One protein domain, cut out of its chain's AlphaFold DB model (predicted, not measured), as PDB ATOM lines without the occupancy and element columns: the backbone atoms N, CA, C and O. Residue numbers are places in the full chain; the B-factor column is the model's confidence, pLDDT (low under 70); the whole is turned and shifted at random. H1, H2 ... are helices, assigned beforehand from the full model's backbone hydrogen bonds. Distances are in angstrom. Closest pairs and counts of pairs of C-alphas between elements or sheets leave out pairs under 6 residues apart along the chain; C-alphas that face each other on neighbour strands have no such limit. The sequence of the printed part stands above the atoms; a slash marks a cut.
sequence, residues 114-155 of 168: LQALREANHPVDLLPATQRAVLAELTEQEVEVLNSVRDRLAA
ATOM      1  N   LEU A 114     171.961 112.989 132.480       82.69
ATOM      2  CA  LEU A 114     170.657 113.249 131.865       82.69
ATOM      3  C   LEU A 114     169.523 112.963 132.849       82.69
ATOM      4  O   LEU A 114     168.548 113.714 132.889       82.69
ATOM      5  N   GLN A 115     169.651 111.907 133.654       81.50
ATOM      6  CA  GLN A 115     168.692 111.597 134.713       81.50
ATOM      7  C   GLN A 115     168.694 112.673 135.808       81.50
ATOM      8  O   GLN A 115     167.624 113.159 136.177       81.50
ATOM      9  N   ALA A 116     169.872 113.126 136.241       81.06
ATOM     10  CA  ALA A 116     170.000 114.213 137.214       81.06
ATOM     11  C   ALA A 116     169.333 115.514 136.726       81.06
ATOM     12  O   ALA A 116     168.648 116.204 137.482       81.06
ATOM     13  N   LEU A 117     169.471 115.838 135.435       82.25
ATOM     14  CA  LEU A 117     168.814 117.000 134.836       82.25
ATOM     15  C   LEU A 117     167.284 116.850 134.767       82.25
ATOM     16  O   LEU A 117     166.571 117.824 135.007       82.25
ATOM     17  N   ARG A 118     166.763 115.648 134.484       82.50
ATOM     18  CA  ARG A 118     165.310 115.385 134.515       82.50
ATOM     19  C   ARG A 118     164.731 115.577 135.915       82.50
ATOM     20  O   ARG A 118     163.668 116.176 136.053       82.50
ATOM     21  N   GLU A 119     165.436 115.114 136.945       81.88
ATOM     22  CA  GLU A 119     165.041 115.281 138.351       81.88
ATOM     23  C   GLU A 119     165.070 116.747 138.795       81.88
ATOM     24  O   GLU A 119     164.198 117.188 139.542       81.88
ATOM     25  N   ALA A 120     165.999 117.535 138.248       78.94
ATOM     26  CA  ALA A 120     166.035 118.991 138.393       78.94
ATOM     27  C   ALA A 120     164.957 119.724 137.562       78.94
ATOM     28  O   ALA A 120     164.990 120.950 137.445       78.94
ATOM     29  N   ASN A 121     163.991 118.992 136.995       82.31
ATOM     30  CA  ASN A 121     162.898 119.514 136.175       82.31
ATOM     31  C   ASN A 121     163.384 120.278 134.926       82.31
ATOM     32  O   ASN A 121     162.702 121.175 134.423       82.31
ATOM     33  N   HIS A 122     164.566 119.932 134.403       80.06
ATOM     34  CA  HIS A 122     165.007 120.413 133.101       80.06
ATOM     35  C   HIS A 122     164.409 119.536 131.994       80.06
ATOM     36  O   HIS A 122     164.472 118.306 132.077       80.06
ATOM     37  N   PRO A 123     163.855 120.125 130.920       82.25
ATOM     38  CA  PRO A 123     163.256 119.367 129.829       82.25
ATOM     39  C   PRO A 123     164.340 118.802 128.896       82.25
ATOM     40  O   PRO A 123     164.502 119.237 127.757       82.25
ATOM     41  N   VAL A 124     165.096 117.818 129.386       80.19
ATOM     42  CA  VAL A 124     166.203 117.161 128.670       80.19
ATOM     43  C   VAL A 124     165.741 116.548 127.348       80.19
ATOM     44  O   VAL A 124     166.485 116.535 126.370       80.19
ATOM     45  N   ASP A 125     164.493 116.084 127.283       83.06
ATOM     46  CA  ASP A 125     163.932 115.444 126.090       83.06
ATOM     47  C   ASP A 125     163.665 116.433 124.940       83.06
ATOM     48  O   ASP A 125     163.496 116.011 123.797       83.06
ATOM     49  N   LEU A 126     163.693 117.746 125.210       87.94
ATOM     50  CA  LEU A 126     163.595 118.797 124.191       87.94
ATOM     51  C   LEU A 126     164.951 119.154 123.561       87.94
ATOM     52  O   LEU A 126     164.998 119.922 122.600       87.94
ATOM     53  N   LEU A 127     166.058 118.613 124.079       85.81
ATOM     54  CA  LEU A 127     167.394 118.906 123.568       85.81
ATOM     55  C   LEU A 127     167.699 118.112 122.277       85.81
ATOM     56  O   LEU A 127     167.421 116.907 122.191       85.81
ATOM     57  N   PRO A 128     168.356 118.738 121.280       91.44
ATOM     58  CA  PRO A 128     168.965 118.048 120.147       91.44
ATOM     59  C   PRO A 128     169.791 116.830 120.579       91.44
ATOM     60  O   PRO A 128     170.474 116.852 121.602       91.44
ATOM     61  N   ALA A 129     169.762 115.759 119.781       80.38
ATOM     62  CA  ALA A 129     170.469 114.512 120.098       80.38
ATOM     63  C   ALA A 129     171.975 114.718 120.342       80.38
ATOM     64  O   ALA A 129     172.543 114.096 121.233       80.38
ATOM     65  N   THR A 130     172.597 115.644 119.609       88.12
ATOM     66  CA  THR A 130     174.002 116.033 119.793       88.12
ATOM     67  C   THR A 130     174.268 116.641 121.167       88.12
ATOM     68  O   THR A 130     175.255 116.294 121.803       88.12
ATOM     69  N   GLN A 131     173.376 117.500 121.664       88.06
ATOM     70  CA  GLN A 131     173.521 118.109 122.988       88.06
ATOM     71  C   GLN A 131     173.311 117.079 124.103       88.06
ATOM     72  O   GLN A 131     174.039 117.087 125.091       88.06
ATOM     73  N   ARG A 132     172.370 116.144 123.921       87.00
ATOM     74  CA  ARG A 132     172.156 115.032 124.863       87.00
ATOM     75  C   ARG A 132     173.355 114.088 124.937       87.00
ATOM     76  O   ARG A 132     173.678 113.638 126.026       87.00
ATOM     77  N   ALA A 133     174.017 113.817 123.810       79.94
ATOM     78  CA  ALA A 133     175.216 112.981 123.778       79.94
ATOM     79  C   ALA A 133     176.372 113.608 124.571       79.94
ATOM     80  O   ALA A 133     176.955 112.939 125.412       79.94
ATOM     81  N   VAL A 134     176.628 114.909 124.383       85.75
ATOM     82  CA  VAL A 134     177.664 115.630 125.144       85.75
ATOM     83  C   VAL A 134     177.372 115.605 126.644       85.75
ATOM     84  O   VAL A 134     178.264 115.354 127.442       85.75
ATOM     85  N   LEU A 135     176.116 115.833 127.039       83.62
ATOM     86  CA  LEU A 135     175.724 115.785 128.448       83.62
ATOM     87  C   LEU A 135     175.845 114.372 129.039       83.62
ATOM     88  O   LEU A 135     176.196 114.248 130.204       83.62
ATOM     89  N   ALA A 136     175.587 113.324 128.253       81.25
ATOM     90  CA  ALA A 136     175.715 111.934 128.693       81.25
ATOM     91  C   ALA A 136     177.173 111.483 128.900       81.25
ATOM     92  O   ALA A 136     177.404 110.509 129.610       81.25
ATOM     93  N   GLU A 137     178.140 112.171 128.289       86.00
ATOM     94  CA  GLU A 137     179.572 111.908 128.478       86.00
ATOM     95  C   GLU A 137     180.150 112.601 129.723       86.00
ATOM     96  O   GLU A 137     181.274 112.292 130.116       86.00
ATOM     97  N   LEU A 138     179.398 113.506 130.365       83.06
ATOM     98  CA  LEU A 138     179.873 114.227 131.543       83.06
ATOM     99  C   LEU A 138     179.956 113.323 132.773       83.06
ATOM    100  O   LEU A 138     178.992 112.668 133.174       83.06
ATOM    101  N   THR A 139     181.110 113.369 133.426       84.50
ATOM    102  CA  THR A 139     181.355 112.716 134.711       84.50
ATOM    103  C   THR A 139     180.857 113.570 135.880       84.50
ATOM    104  O   THR A 139     180.686 114.785 135.772       84.50
ATOM    105  N   GLU A 140     180.661 112.940 137.041       77.81
ATOM    106  CA  GLU A 140     180.233 113.626 138.271       77.81
ATOM    107  C   GLU A 140     181.187 114.771 138.654       77.81
ATOM    108  O   GLU A 140     180.751 115.874 138.987       77.81
ATOM    109  N   GLN A 141     182.498 114.533 138.519       80.25
ATOM    110  CA  GLN A 141     183.536 115.517 138.832       80.25
ATOM    111  C   GLN A 141     183.473 116.737 137.900       80.25
ATOM    112  O   GLN A 141     183.646 117.871 138.346       80.25
ATOM    113  N   GLU A 142     183.202 116.536 136.609       87.75
ATOM    114  CA  GLU A 142     183.089 117.637 135.646       87.75
ATOM    115  C   GLU A 142     181.861 118.507 135.928       87.75
ATOM    116  O   GLU A 142     181.950 119.736 135.883       87.75
ATOM    117  N   VAL A 143     180.728 117.894 136.287       84.81
ATOM    118  CA  VAL A 143     179.511 118.629 136.663       84.81
ATOM    119  C   VAL A 143     179.721 119.441 137.944       84.81
ATOM    120  O   VAL A 143     179.265 120.585 138.025       84.81
ATOM    121  N   GLU A 144     180.453 118.908 138.924       80.31
ATOM    122  CA  GLU A 144     180.810 119.640 140.143       80.31
ATOM    123  C   GLU A 144     181.663 120.880 139.833       80.31
ATOM    124  O   GLU A 144     181.359 121.984 140.299       80.31
ATOM    125  N   VAL A 145     182.685 120.731 138.985       90.50
ATOM    126  CA  VAL A 145     183.529 121.852 138.544       90.50
ATOM    127  C   VAL A 145     182.694 122.914 137.827       90.50
ATOM    128  O   VAL A 145     182.816 124.100 138.142       90.50
ATOM    129  N   LEU A 146     181.813 122.515 136.904       87.75
ATOM    130  CA  LEU A 146     180.950 123.443 136.167       87.75
ATOM    131  C   LEU A 146     179.997 124.208 137.093       87.75
ATOM    132  O   LEU A 146     179.846 125.423 136.944       87.75
ATOM    133  N   ASN A 147     179.398 123.534 138.080       83.94
ATOM    134  CA  ASN A 147     178.555 124.182 139.086       83.94
ATOM    135  C   ASN A 147     179.362 125.170 139.942       83.94
ATOM    136  O   ASN A 147     178.925 126.302 140.134       83.94
ATOM    137  N   SER A 148     180.573 124.800 140.369       89.69
ATOM    138  CA  SER A 148     181.456 125.704 141.115       89.69
ATOM    139  C   SER A 148     181.801 126.965 140.316       89.69
ATOM    140  O   SER A 148     181.762 128.075 140.849       89.69
ATOM    141  N   VAL A 149     182.111 126.816 139.024       91.06
ATOM    142  CA  VAL A 149     182.390 127.948 138.130       91.06
ATOM    143  C   VAL A 149     181.149 128.824 137.958       91.06
ATOM    144  O   VAL A 149     181.260 130.044 138.079       91.06
ATOM    145  N   ARG A 150     179.971 128.228 137.731       88.69
ATOM    146  CA  ARG A 150     178.700 128.962 137.623       88.69
ATOM    147  C   ARG A 150     178.435 129.795 138.870       88.69
ATOM    148  O   ARG A 150     178.135 130.976 138.742       88.69
ATOM    149  N   ASP A 151     178.564 129.210 140.056       83.62
ATOM    150  CA  ASP A 151     178.241 129.888 141.311       83.62
ATOM    151  C   ASP A 151     179.220 131.043 141.588       83.62
ATOM    152  O   ASP A 151     178.813 132.120 142.024       83.62
ATOM    153  N   ARG A 152     180.504 130.872 141.240       89.25
ATOM    154  CA  ARG A 152     181.503 131.954 141.290       89.25
ATOM    155  C   ARG A 152     181.196 133.078 140.303       89.25
ATOM    156  O   ARG A 152     181.324 134.243 140.663       89.25
ATOM    157  N   LEU A 153     180.793 132.746 139.075       87.94
ATOM    158  CA  LEU A 153     180.389 133.740 138.078       87.94
ATOM    159  C   LEU A 153     179.109 134.466 138.498       87.94
ATOM    160  O   LEU A 153     179.029 135.676 138.319       87.94
ATOM    161  N   ALA A 154     178.140 133.767 139.092       79.75
ATOM    162  CA  ALA A 154     176.923 134.371 139.628       79.75
ATOM    163  C   ALA A 154     177.239 135.345 140.772       79.75
ATOM    164  O   ALA A 154     176.731 136.463 140.777       79.75
ATOM    165  N   ALA A 155     178.137 134.961 141.687       77.62
ATOM    166  CA  ALA A 155     178.610 135.833 142.759       77.62
ATOM    167  C   ALA A 155     179.350 137.072 142.220       77.62
ATOM    168  O   ALA A 155     179.085 138.181 142.668       77.62
TER     169      ALA A 155
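Overview. This is residues 114 to 155 of the 168 residues of the protein "Helix-turn-helix transcriptional regulator" of Actinobacteria bacterium (UniProt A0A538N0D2). Look first for a small head, made of two short helices set crosswise, H1 and H2, and the loop between them; from it a longer helix, H3, reaches away as an arm, sticking out with residues 144 to 155. The 42 printed residues hold three named helices, H1, H2 and H3 in that order, and no named strand: all helix. The whole is only just loose, close to compact, with a radius of gyration of the C-alphas of 11.4 A, and elongated, spanning 31 by 19 by 16 A.

Along the chain. Find C-alpha 114 at (170.657, 113.249, 131.865); there H1, residues 114 to 119, begins. H2 takes residues 129 to 136, 10.4 A long. H3, residues 140 to 155, runs 22.7 A to C-alpha 155 at (178.610, 135.833, 142.759).

Arrangement. H1 and H2 only just touch, with 3 pairs of C-alphas within 8 A; the closest, those of Leu 114 and Ala 136, are 6.1 A apart. Their lines are about perpendicular, at 82 degrees. H3 is apart from both. In H1, H2 and H3 every O i to N i+4 pair is within hydrogen-bond range.

Size, cuts and confidence. The C-alphas farthest apart, of Ala 129 and Ala 155, are 32.2 A apart. The printed part has no cut, no link is long, and no printed residue is under 70 in pLDDT.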